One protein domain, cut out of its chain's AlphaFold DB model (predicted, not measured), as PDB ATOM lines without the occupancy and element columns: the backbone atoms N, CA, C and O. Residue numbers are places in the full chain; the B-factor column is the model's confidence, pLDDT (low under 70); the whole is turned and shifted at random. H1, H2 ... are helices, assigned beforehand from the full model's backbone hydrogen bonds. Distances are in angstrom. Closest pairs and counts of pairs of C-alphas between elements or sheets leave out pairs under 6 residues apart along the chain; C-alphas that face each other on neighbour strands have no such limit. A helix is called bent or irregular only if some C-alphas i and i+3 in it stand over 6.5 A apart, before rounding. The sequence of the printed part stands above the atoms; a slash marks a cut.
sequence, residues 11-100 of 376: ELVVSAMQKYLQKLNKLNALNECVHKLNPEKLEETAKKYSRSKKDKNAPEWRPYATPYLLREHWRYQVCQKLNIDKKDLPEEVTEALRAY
ATOM      1  N   GLU A  11     194.529 129.476 164.636       88.88
ATOM      2  CA  GLU A  11     193.700 128.539 163.854       88.88
ATOM      3  C   GLU A  11     192.237 128.468 164.316       88.88
ATOM      4  O   GLU A  11     191.310 128.527 163.503       88.88
ATOM      5  N   LEU A  12     192.012 128.409 165.633       89.19
ATOM      6  CA  LEU A  12     190.666 128.410 166.210       89.19
ATOM      7  C   LEU A  12     189.940 129.733 165.940       89.19
ATOM      8  O   LEU A  12     188.752 129.733 165.612       89.19
ATOM      9  N   VAL A  13     190.653 130.860 166.036       90.75
ATOM     10  CA  VAL A  13     190.099 132.192 165.755       90.75
ATOM     11  C   VAL A  13     189.787 132.331 164.268       90.75
ATOM     12  O   VAL A  13     188.714 132.824 163.927       90.75
ATOM     13  N   VAL A  14     190.673 131.853 163.389       92.62
ATOM     14  CA  VAL A  14     190.481 131.821 161.931       92.62
ATOM     15  C   VAL A  14     189.237 131.010 161.583       92.62
ATOM     16  O   VAL A  14     188.357 131.525 160.896       92.62
ATOM     17  N   SER A  15     189.115 129.788 162.105       93.19
ATOM     18  CA  SER A  15     187.976 128.900 161.846       93.19
ATOM     19  C   SER A  15     186.650 129.502 162.327       93.19
ATOM     20  O   SER A  15     185.674 129.553 161.570       93.19
ATOM     21  N   ALA A  16     186.611 130.030 163.557       93.62
ATOM     22  CA  ALA A  16     185.416 130.665 164.115       93.62
ATOM     23  C   ALA A  16     185.023 131.938 163.339       93.62
ATOM     24  O   ALA A  16     183.856 132.127 162.983       93.62
ATOM     25  N   MET A  17     185.997 132.795 163.012       93.25
ATOM     26  CA  MET A  17     185.760 134.015 162.236       93.25
ATOM     27  C   MET A  17     185.338 133.715 160.802       93.25
ATOM     28  O   MET A  17     184.437 134.371 160.289       93.25
ATOM     29  N   GLN A  18     185.931 132.715 160.154       93.94
ATOM     30  CA  GLN A  18     185.568 132.309 158.801       93.94
ATOM     31  C   GLN A  18     184.110 131.846 158.745       93.94
ATOM     32  O   GLN A  18     183.351 132.342 157.911       93.94
ATOM     33  N   LYS A  19     183.680 130.981 159.674       93.62
ATOM     34  CA  LYS A  19     182.276 130.549 159.788       93.62
ATOM     35  C   LYS A  19     181.327 131.731 159.998       93.62
ATOM     36  O   LYS A  19     180.257 131.783 159.390       93.62
ATOM     37  N   TYR A  20     181.706 132.692 160.837       92.38
ATOM     38  CA  TYR A  20     180.889 133.877 161.093       92.38
ATOM     39  C   TYR A  20     180.796 134.808 159.873       92.38
ATOM     40  O   TYR A  20     179.705 135.220 159.478       92.38
ATOM     41  N   LEU A  21     181.924 135.098 159.226       91.38
ATOM     42  CA  LEU A  21     181.981 135.977 158.059       91.38
ATOM     43  C   LEU A  21     181.312 135.367 156.824       91.38
ATOM     44  O   LEU A  21     180.764 136.115 156.016       91.38
ATOM     45  N   GLN A  22     181.297 134.035 156.699       93.00
ATOM     46  CA  GLN A  22     180.486 133.332 155.700       93.00
ATOM     47  C   GLN A  22     178.995 133.626 155.890       93.00
ATOM     48  O   GLN A  22     178.327 133.992 154.927       93.00
ATOM     49  N   LYS A  23     178.482 133.556 157.128       91.12
ATOM     50  CA  LYS A  23     177.076 133.886 157.440       91.12
ATOM     51  C   LYS A  23     176.734 135.347 157.133       91.12
ATOM     52  O   LYS A  23     175.625 135.636 156.701       91.12
ATOM     53  N   LEU A  24     177.686 136.262 157.332       88.19
ATOM     54  CA  LEU A  24     177.526 137.690 157.036       88.19
ATOM     55  C   LEU A  24     177.793 138.067 155.569       88.19
ATOM     56  O   LEU A  24     177.633 139.235 155.217       88.19
ATOM     57  N   ASN A  25     178.226 137.121 154.730       89.81
ATOM     58  CA  ASN A  25     178.685 137.363 153.361       89.81
ATOM     59  C   ASN A  25     179.811 138.426 153.264       89.81
ATOM     60  O   ASN A  25     179.848 139.240 152.342       89.81
ATOM     61  N   LYS A  26     180.729 138.441 154.245       90.00
ATOM     62  CA  LYS A  26     181.850 139.401 154.387       90.00
ATOM     63  C   LYS A  26     183.210 138.693 154.497       90.00
ATOM     64  O   LYS A  26     184.041 139.044 155.333       90.00
ATOM     65  N   LEU A  27     183.446 137.661 153.681       89.38
ATOM     66  CA  LEU A  27     184.662 136.831 153.772       89.38
ATOM     67  C   LEU A  27     185.965 137.616 153.528       89.38
ATOM     68  O   LEU A  27     187.013 137.276 154.066       89.38
ATOM     69  N   ASN A  28     185.887 138.696 152.751       89.62
ATOM     70  CA  ASN A  28     186.996 139.603 152.462       89.62
ATOM     71  C   ASN A  28     187.593 140.276 153.712       89.62
ATOM     72  O   ASN A  28     188.751 140.683 153.686       89.62
ATOM     73  N   ALA A  29     186.830 140.381 154.804       89.44
ATOM     74  CA  ALA A  29     187.293 140.977 156.054       89.44
ATOM     75  C   ALA A  29     188.141 140.019 156.914       89.44
ATOM     76  O   ALA A  29     188.723 140.467 157.903       89.44
ATOM     77  N   LEU A  30     188.220 138.724 156.568       90.81
ATOM     78  CA  LEU A  30     188.875 137.700 157.391       90.81
ATOM     79  C   LEU A  30     190.342 138.041 157.667       90.81
ATOM     80  O   LEU A  30     190.731 138.118 158.831       90.81
ATOM     81  N   ASN A  31     191.118 138.329 156.619       89.50
ATOM     82  CA  ASN A  31     192.543 138.635 156.761       89.50
ATOM     83  C   ASN A  31     192.769 139.855 157.654       89.50
ATOM     84  O   ASN A  31     193.556 139.801 158.595       89.50
ATOM     85  N   GLU A  32     192.027 140.941 157.427       87.50
ATOM     86  CA  GLU A  32     192.181 142.157 158.229       87.50
ATOM     87  C   GLU A  32     191.806 141.927 159.704       87.50
ATOM     88  O   GLU A  32     192.443 142.488 160.595       87.50
ATOM     89  N   CYS A  33     190.804 141.086 159.987       90.12
ATOM     90  CA  CYS A  33     190.417 140.757 161.359       90.12
ATOM     91  C   CYS A  33     191.452 139.865 162.055       90.12
ATOM     92  O   CYS A  33     191.791 140.106 163.211       90.12
ATOM     93  N   VAL A  34     191.975 138.852 161.365       89.62
ATOM     94  CA  VAL A  34     192.926 137.895 161.944       89.62
ATOM     95  C   VAL A  34     194.305 138.532 162.134       89.62
ATOM     96  O   VAL A  34     194.891 138.393 163.204       89.62
ATOM     97  N   HIS A  35     194.803 139.334 161.187       88.31
ATOM     98  CA  HIS A  35     196.094 140.023 161.352       88.31
ATOM     99  C   HIS A  35     196.101 141.059 162.480       88.31
ATOM    100  O   HIS A  35     197.168 141.409 162.982       88.31
ATOM    101  N   LYS A  36     194.929 141.524 162.933       87.31
ATOM    102  CA  LYS A  36     194.824 142.346 164.147       87.31
ATOM    103  C   LYS A  36     195.169 141.581 165.422       87.31
ATOM    104  O   LYS A  36     195.304 142.223 166.448       87.31
ATOM    105  N   LEU A  37     195.321 140.257 165.405       86.50
ATOM    106  CA  LEU A  37     195.826 139.510 166.564       86.50
ATOM    107  C   LEU A  37     197.315 139.785 166.840       86.50
ATOM    108  O   LEU A  37     197.784 139.499 167.939       86.50
ATOM    109  N   ASN A  38     198.051 140.364 165.882       84.88
ATOM    110  CA  ASN A  38     199.414 140.827 166.116       84.88
ATOM    111  C   ASN A  38     199.396 142.102 167.000       84.88
ATOM    112  O   ASN A  38     198.779 143.100 166.598       84.88
ATOM    113  N   PRO A  39     200.078 142.102 168.167       82.06
ATOM    114  CA  PRO A  39     200.143 143.250 169.072       82.06
ATOM    115  C   PRO A  39     200.581 144.561 168.409       82.06
ATOM    116  O   PRO A  39     200.021 145.607 168.730       82.06
ATOM    117  N   GLU A  40     201.518 144.527 167.457       83.00
ATOM    118  CA  GLU A  40     202.036 145.730 166.787       83.00
ATOM    119  C   GLU A  40     200.965 146.392 165.907       83.00
ATOM    120  O   GLU A  40     200.663 147.581 166.041       83.00
ATOM    121  N   LYS A  41     200.301 145.597 165.054       84.38
ATOM    122  CA  LYS A  41     199.197 146.070 164.194       84.38
ATOM    123  C   LYS A  41     198.030 146.594 165.042       84.38
ATOM    124  O   LYS A  41     197.350 147.563 164.675       84.38
ATOM    125  N   LEU A  42     197.791 145.958 166.185       86.38
ATOM    126  CA  LEU A  42     196.746 146.325 167.133       86.38
ATOM    127  C   LEU A  42     197.092 147.617 167.898       86.38
ATOM    128  O   LEU A  42     196.208 148.450 168.105       86.38
ATOM    129  N   GLU A  43     198.370 147.857 168.199       85.56
ATOM    130  CA  GLU A  43     198.877 149.105 168.772       85.56
ATOM    131  C   GLU A  43     198.725 150.298 167.817       85.56
ATOM    132  O   GLU A  43     198.221 151.357 168.208       85.56
ATOM    133  N   GLU A  44     199.146 150.157 166.558       85.88
ATOM    134  CA  GLU A  44     199.083 151.244 165.570       85.88
ATOM    135  C   GLU A  44     197.662 151.776 165.392       85.88
ATOM    136  O   GLU A  44     197.408 152.981 165.286       85.88
ATOM    137  N   THR A  45     196.715 150.849 165.350       83.12
ATOM    138  CA  THR A  45     195.291 151.124 165.208       83.12
ATOM    139  C   THR A  45     194.696 151.647 166.511       83.12
ATOM    140  O   THR A  45     193.878 152.569 166.464       83.12
ATOM    141  N   ALA A  46     195.176 151.173 167.665       84.31
ATOM    142  CA  ALA A  46     194.783 151.685 168.971       84.31
ATOM    143  C   ALA A  46     195.186 153.138 169.215       84.31
ATOM    144  O   ALA A  46     194.374 153.953 169.665       84.31
ATOM    145  N   LYS A  47     196.406 153.506 168.819       83.19
ATOM    146  CA  LYS A  47     196.896 154.888 168.874       83.19
ATOM    147  C   LYS A  47     196.037 155.846 168.039       83.19
ATOM    148  O   LYS A  47     195.906 157.014 168.408       83.19
ATOM    149  N   LYS A  48     195.430 155.381 166.937       81.31
ATOM    150  CA  LYS A  48     194.588 156.215 166.054       81.31
ATOM    151  C   LYS A  48     193.278 156.631 166.726       81.31
ATOM    152  O   LYS A  48     192.958 157.817 166.711       81.31
ATOM    153  N   TYR A  49     192.547 155.701 167.348       76.81
ATOM    154  CA  TYR A  49     191.289 156.055 168.017       76.81
ATOM    155  C   TYR A  49     191.487 156.605 169.435       76.81
ATOM    156  O   TYR A  49     190.705 157.450 169.845       76.81
ATOM    157  N   SER A  50     192.555 156.239 170.156       69.94
ATOM    158  CA  SER A  50     192.850 156.804 171.488       69.94
ATOM    159  C   SER A  50     193.111 158.321 171.445       69.94
ATOM    160  O   SER A  50     192.722 159.053 172.354       69.94
ATOM    161  N   ARG A  51     193.705 158.829 170.354       62.72
ATOM    162  CA  ARG A  51     193.892 160.276 170.122       62.72
ATOM    163  C   ARG A  51     192.583 161.007 169.816       62.72
ATOM    164  O   ARG A  51     192.457 162.200 170.090       62.72
ATOM    165  N   SER A  52     191.608 160.300 169.254       61.09
ATOM    166  CA  SER A  52     190.282 160.828 168.965       61.09
ATOM    167  C   SER A  52     189.416 160.703 170.220       61.09
ATOM    168  O   SER A  52     188.692 159.730 170.391       61.09
ATOM    169  N   LYS A  53     189.440 161.712 171.103       57.53
ATOM    170  CA  LYS A  53     188.569 161.819 172.304       57.53
ATOM    171  C   LYS A  53     187.046 161.800 172.011       57.53
ATOM    172  O   LYS A  53     186.253 162.133 172.890       57.53
ATOM    173  N   LYS A  54     186.618 161.471 170.786       60.28
ATOM    174  CA  LYS A  54     185.215 161.433 170.353       60.28
ATOM    175  C   LYS A  54     184.463 160.190 170.831       60.28
ATOM    176  O   LYS A  54     183.286 160.321 171.148       60.28
ATOM    177  N   ASP A  55     185.112 159.028 170.922       67.19
ATOM    178  CA  ASP A  55     184.445 157.781 171.321       67.19
ATOM    179  C   ASP A  55     184.689 157.456 172.795       67.19
ATOM    180  O   ASP A  55     185.749 156.963 173.176       67.19
ATOM    181  N   LYS A  56     183.677 157.688 173.640       68.06
ATOM    182  CA  LYS A  56     183.721 157.328 175.072       68.06
ATOM    183  C   LYS A  56     183.769 155.814 175.315       68.06
ATOM    184  O   LYS A  56     184.151 155.394 176.401       68.06
ATOM    185  N   ASN A  57     183.388 155.013 174.319       74.62
ATOM    186  CA  ASN A  57     183.316 153.553 174.414       74.62
ATOM    187  C   ASN A  57     184.585 152.845 173.898       74.62
ATOM    188  O   ASN A  57     184.659 151.613 173.949       74.62
ATOM    189  N   ALA A  58     185.572 153.593 173.389       80.81
ATOM    190  CA  ALA A  58     186.827 153.027 172.911       80.81
ATOM    191  C   ALA A  58     187.747 152.644 174.091       80.81
ATOM    192  O   ALA A  58     187.937 153.454 175.000       80.81
ATOM    193  N   PRO A  59     188.345 151.439 174.092       84.44
ATOM    194  CA  PRO A  59     189.307 151.042 175.122       84.44
ATOM    195  C   PRO A  59     190.582 151.901 175.065       84.44
ATOM    196  O   PRO A  59     191.077 152.219 173.987       84.44
ATOM    197  N   GLU A  60     191.144 152.262 176.219       83.69
ATOM    198  CA  GLU A  60     192.389 153.039 176.314       83.69
ATOM    199  C   GLU A  60     193.618 152.138 176.112       83.69
ATOM    200  O   GLU A  60     193.768 151.135 176.807       83.69
ATOM    201  N   TRP A  61     194.507 152.504 175.180       84.25
ATOM    202  CA  TRP A  61     195.754 151.765 174.953       84.25
ATOM    203  C   TRP A  61     196.748 151.992 176.091       84.25
ATOM    204  O   TRP A  61     196.997 153.136 176.475       84.25
ATOM    205  N   ARG A  62     197.374 150.916 176.578       79.81
ATOM    206  CA  ARG A  62     198.460 150.978 177.565       79.81
ATOM    207  C   ARG A  62     199.686 150.211 177.067       79.81
ATOM    208  O   ARG A  62     199.519 149.114 176.541       79.81
ATOM    209  N   PRO A  63     200.906 150.746 177.255       71.25
ATOM    210  CA  PRO A  63     202.128 149.963 177.089       71.25
ATOM    211  C   PRO A  63     202.094 148.721 177.993       71.25
ATOM    212  O   PRO A  63     201.595 148.811 179.116       71.25
ATOM    213  N   TYR A  64     202.613 147.586 177.513       67.88
ATOM    214  CA  TYR A  64     202.565 146.290 178.216       67.88
ATOM    215  C   TYR A  64     201.133 145.841 178.555       67.88
ATOM    216  O   TYR A  64     200.827 145.405 179.666       67.88
ATOM    217  N   ALA A  65     200.229 146.007 177.588       70.12
ATOM    218  CA  ALA A  65     198.839 145.593 177.699       70.12
ATOM    219  C   ALA A  65     198.728 144.108 178.079       70.12
ATOM    220  O   ALA A  65     199.307 143.242 177.428       70.12
ATOM    221  N   THR A  66     197.928 143.802 179.105       76.50
ATOM    222  CA  THR A  66     197.611 142.410 179.442       76.50
ATOM    223  C   THR A  66     196.836 141.753 178.292       76.50
ATOM    224  O   THR A  66     196.110 142.452 177.573       76.50
ATOM    225  N   PRO A  67     196.883 140.415 178.139       79.38
ATOM    226  CA  PRO A  67     196.102 139.717 177.116       79.38
ATOM    227  C   PRO A  67     194.611 140.071 177.150       79.38
ATOM    228  O   PRO A  67     193.972 140.185 176.111       79.38
ATOM    229  N   TYR A  68     194.051 140.330 178.335       81.62
ATOM    230  CA  TYR A  68     192.686 140.839 178.478       81.62
ATOM    231  C   TYR A  68     192.462 142.162 177.725       81.62
ATOM    232  O   TYR A  68     191.501 142.287 176.965       81.62
ATOM    233  N   LEU A  69     193.361 143.135 177.899       83.56
ATOM    234  CA  LEU A  69     193.269 144.436 177.242       83.56
ATOM    235  C   LEU A  69     193.470 144.306 175.722       83.56
ATOM    236  O   LEU A  69     192.726 144.916 174.954       83.56
ATOM    237  N   LEU A  70     194.408 143.457 175.282       87.19
ATOM    238  CA  LEU A  70     194.628 143.153 173.861       87.19
ATOM    239  C   LEU A  70     193.370 142.564 173.203       87.19
ATOM    240  O   LEU A  70     192.969 143.014 172.129       87.19
ATOM    241  N   ARG A  71     192.685 141.628 173.874       89.12
ATOM    242  CA  ARG A  71     191.408 141.066 173.397       89.12
ATOM    243  C   ARG A  71     190.318 142.130 173.295       89.12
ATOM    244  O   ARG A  71     189.589 142.153 172.306       89.12
ATOM    245  N   GLU A  72     190.206 143.030 174.269       87.94
ATOM    246  CA  GLU A  72     189.223 144.123 174.220       87.94
ATOM    247  C   GLU A  72     189.482 145.096 173.064       87.94
ATOM    248  O   GLU A  72     188.547 145.500 172.363       87.94
ATOM    249  N   HIS A  73     190.747 145.435 172.817       89.50
ATOM    250  CA  HIS A  73     191.152 146.229 171.663       89.50
ATOM    251  C   HIS A  73     190.847 145.518 170.341       89.50
ATOM    252  O   HIS A  73     190.281 146.140 169.440       89.50
ATOM    253  N   TRP A  74     191.140 144.218 170.241       91.81
ATOM    254  CA  TRP A  74     190.817 143.418 169.061       91.81
ATOM    255  C   TRP A  74     189.309 143.428 168.786       91.81
ATOM    256  O   TRP A  74     188.882 143.798 167.692       91.81
ATOM    257  N   ARG A  75     188.489 143.127 169.806       91.00
ATOM    258  CA  ARG A  75     187.020 143.119 169.702       91.00
ATOM    259  C   ARG A  75     186.491 144.470 169.250       91.00
ATOM    260  O   ARG A  75     185.670 144.516 168.340       91.00
ATOM    261  N   TYR A  76     186.976 145.565 169.836       89.69
ATOM    262  CA  TYR A  76     186.573 146.911 169.431       89.69
ATOM    263  C   TYR A  76     186.869 147.176 167.950       89.69
ATOM    264  O   TYR A  76     185.989 147.607 167.211       89.69
ATOM    265  N   GLN A  77     188.085 146.872 167.495       89.56
ATOM    266  CA  GLN A  77     188.492 147.136 166.117       89.56
ATOM    267  C   GLN A  77     187.766 146.266 165.090       89.56
ATOM    268  O   GLN A  77     187.409 146.761 164.021       89.56
ATOM    269  N   VAL A  78     187.539 144.988 165.400       90.62
ATOM    270  CA  VAL A  78     186.789 144.075 164.527       90.62
ATOM    271  C   VAL A  78     185.319 144.480 164.455       90.62
ATOM    272  O   VAL A  78     184.764 144.540 163.361       90.62
ATOM    273  N   CYS A  79     184.705 144.858 165.580       90.44
ATOM    274  CA  CYS A  79     183.319 145.338 165.601       90.44
ATOM    275  C   CYS A  79     183.144 146.617 164.770       90.44
ATOM    276  O   CYS A  79     182.235 146.698 163.948       90.44
ATOM    277  N   GLN A  80     184.073 147.571 164.898       88.25
ATOM    278  CA  GLN A  80     184.102 148.790 164.079       88.25
ATOM    279  C   GLN A  80     184.218 148.480 162.581       88.25
ATOM    280  O   GLN A  80     183.560 149.106 161.757       88.25
ATOM    281  N   LYS A  81     185.029 147.482 162.211       87.62
ATOM    282  CA  LYS A  81     185.217 147.079 160.810       87.62
ATOM    283  C   LYS A  81     184.009 146.363 160.224       87.62
ATOM    284  O   LYS A  81     183.658 146.594 159.070       87.62
ATOM    285  N   LEU A  82     183.370 145.508 161.011       88.88
ATOM    286  CA  LEU A  82     182.176 144.782 160.588       88.88
ATOM    287  C   LEU A  82     180.901 145.630 160.692       88.88
ATOM    288  O   LEU A  82     179.891 145.241 160.098       88.88
ATOM    289  N   ASN A  83     180.982 146.789 161.355       89.19
ATOM    290  CA  ASN A  83     179.869 147.672 161.694       89.19
ATOM    291  C   ASN A  83     178.784 146.929 162.494       89.19
ATOM    292  O   ASN A  83     177.619 146.908 162.105       89.19
ATOM    293  N   ILE A  84     179.218 146.258 163.565       88.88
ATOM    294  CA  ILE A  84     178.386 145.472 164.490       88.88
ATOM    295  C   ILE A  84     178.640 145.920 165.930       88.88
ATOM    296  O   ILE A  84     179.714 146.452 166.229       88.88
ATOM    297  N   ASP A  85     177.699 145.655 166.834       86.12
ATOM    298  CA  ASP A  85     177.923 145.890 168.256       86.12
ATOM    299  C   ASP A  85     178.751 144.761 168.885       86.12
ATOM    300  O   ASP A  85     178.725 143.609 168.453       86.12
ATOM    301  N   LYS A  86     179.459 145.062 169.987       83.00
ATOM    302  CA  LYS A  86     180.265 144.065 170.727       83.00
ATOM    303  C   LYS A  86     179.460 142.834 171.173       83.00
ATOM    304  O   LYS A  86     180.048 141.778 171.388       83.00
ATOM    305  N   LYS A  87     178.146 142.990 171.365       85.50
ATOM    306  CA  LYS A  87     177.222 141.930 171.802       85.50
ATOM    307  C   LYS A  87     176.863 140.957 170.680       85.50
ATOM    308  O   LYS A  87     176.501 139.827 170.977       85.50
ATOM    309  N   ASP A  88     176.997 141.389 169.430       87.31
ATOM    310  CA  ASP A  88     176.649 140.593 168.251       87.31
ATOM    311  C   ASP A  88     177.804 139.681 167.813       87.31
ATOM    312  O   ASP A  88     177.661 138.883 166.887       87.31
ATOM    313  N   LEU A  89     178.968 139.790 168.463       89.25
ATOM    314  CA  LEU A  89     180.095 138.909 168.201       89.25
ATOM    315  C   LEU A  89     179.778 137.498 168.735       89.25
ATOM    316  O   LEU A  89     179.482 137.369 169.926       89.25
ATOM    317  N   PRO A  90     179.883 136.437 167.912       91.50
ATOM    318  CA  PRO A  90     179.553 135.085 168.344       91.50
ATOM    319  C   PRO A  90     180.345 134.628 169.571       91.50
ATOM    320  O   PRO A  90     181.522 134.971 169.745       91.50
ATOM    321  N   GLU A  91     179.711 133.788 170.388       91.00
ATOM    322  CA  GLU A  91     180.349 133.171 171.551       91.00
ATOM    323  C   GLU A  91     181.539 132.301 171.132       91.00
ATOM    324  O   GLU A  91     182.618 132.476 171.684       91.00
ATOM    325  N   GLU A  92     181.410 131.523 170.050       91.62
ATOM    326  CA  GLU A  92     182.500 130.719 169.468       91.62
ATOM    327  C   GLU A  92     183.756 131.555 169.150       91.62
ATOM    328  O   GLU A  92     184.880 131.152 169.438       91.62
ATOM    329  N   VAL A  93     183.579 132.758 168.585       91.62
ATOM    330  CA  VAL A  93     184.693 133.677 168.286       91.62
ATOM    331  C   VAL A  93     185.296 134.222 169.579       91.62
ATOM    332  O   VAL A  93     186.510 134.370 169.696       91.62
ATOM    333  N   THR A  94     184.450 134.522 170.564       89.94
ATOM    334  CA  THR A  94     184.890 135.022 171.868       89.94
ATOM    335  C   THR A  94     185.666 133.954 172.648       89.94
ATOM    336  O   THR A  94     186.669 134.280 173.283       89.94
ATOM    337  N   GLU A  95     185.244 132.694 172.588       89.00
ATOM    338  CA  GLU A  95     185.935 131.546 173.181       89.00
ATOM    339  C   GLU A  95     187.264 131.267 172.483       89.00
ATOM    340  O   GLU A  95     188.292 131.180 173.155       89.00
ATOM    341  N   ALA A  96     187.279 131.246 171.148       90.00
ATOM    342  CA  ALA A  96     188.509 131.099 170.378       90.00
ATOM    343  C   ALA A  96     189.519 132.216 170.701       90.00
ATOM    344  O   ALA A  96     190.703 131.958 170.899       90.00
ATOM    345  N   LEU A  97     189.051 133.462 170.838       88.00
ATOM    346  CA  LEU A  97     189.894 134.598 171.219       88.00
ATOM    347  C   LEU A  97     190.408 134.503 172.670       88.00
ATOM    348  O   LEU A  97     191.497 134.993 172.976       88.00
ATOM    349  N   ARG A  98     189.635 133.902 173.585       85.31
ATOM    350  CA  ARG A  98     190.088 133.619 174.960       85.31
ATOM    351  C   ARG A  98     191.159 132.531 174.990       85.31
ATOM    352  O   ARG A  98     192.078 132.653 175.795       85.31
ATOM    353  N   ALA A  99     191.037 131.521 174.132       83.06
ATOM    354  CA  ALA A  99     192.010 130.441 173.993       83.06
ATOM    355  C   ALA A  99     193.303 130.893 173.295       83.06
ATOM    356  O   ALA A  99     194.365 130.347 173.572       83.06
ATOM    357  N   TYR A 100     193.228 131.912 172.432       85.00
ATOM    358  CA  TYR A 100     194.399 132.478 171.771       85.00
ATOM    359  C   TYR A 100     195.375 133.118 172.774       85.00
ATOM    360  O   TYR A 100     194.996 133.957 173.612       85.00
TER     361      TYR A 100
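AT A GLANCE: This is residues 11 to 100 of the 376 residues of the protein "Transcription initiation factor IIF subunit beta" of Bathycoccus prasinos (UniProt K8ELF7). H1, H2, H4 and H5 stand as a four-cornered group, neighbours running opposite ways; H3 packs steeply on H4, apart from H1 and H5. The all-helix printed part has 90 residues with five named helices, H1 to H5 in chain order, and no named strand. It is compact, with a radius of gyration of the C-alphas of 12.7 A and spans of 34 by 25 by 21 A.

IN THESE COORDINATES: H1, residues 11 to 23, begins with C-alpha 11 at (193.700, 128.539, 163.854) and is 18.6 A long. H2, residues 27 to 35, 14.1 A, is irregular: C-alphas 28 and 31 are 7.1 A apart. H3, residues 39 to 51, measures 18.2 A, and H4, residues 67 to 82, 22.2 A. H5, residues 91 to 99, 12.2 A, ends with C-alpha 99 at (192.010, 130.441, 173.993).

HOW THE PARTS SIT: H1 and H2 touch as a hairpin at a shallow tilt of 27 degrees, closest C-alphas Leu 21 and Leu 27, 5.1 A. H1 touches H5 with residues 12 to 17 alone, closest C-alphas Val 13 and Ala 96, 5.0 A. H4 touches H3 with residues 70 to 77 alone, closest C-alphas Leu 42 and Trp 74, 6.9 A. H4 is close but not clearly touching to H2 and H5. Every O i to N i+4 pair is within hydrogen-bond range in H1, H4 and H5, against 3 of 5 in H2 and 7 of 9 in H3.

THE WHOLE: The farthest C-alphas, Lys 23 and Pro 63, are 35.7 A apart. The printed part has no cut; the H3 to H4 link is long, 15 residues. Residues 50 to 56 and 64 have pLDDT under 70.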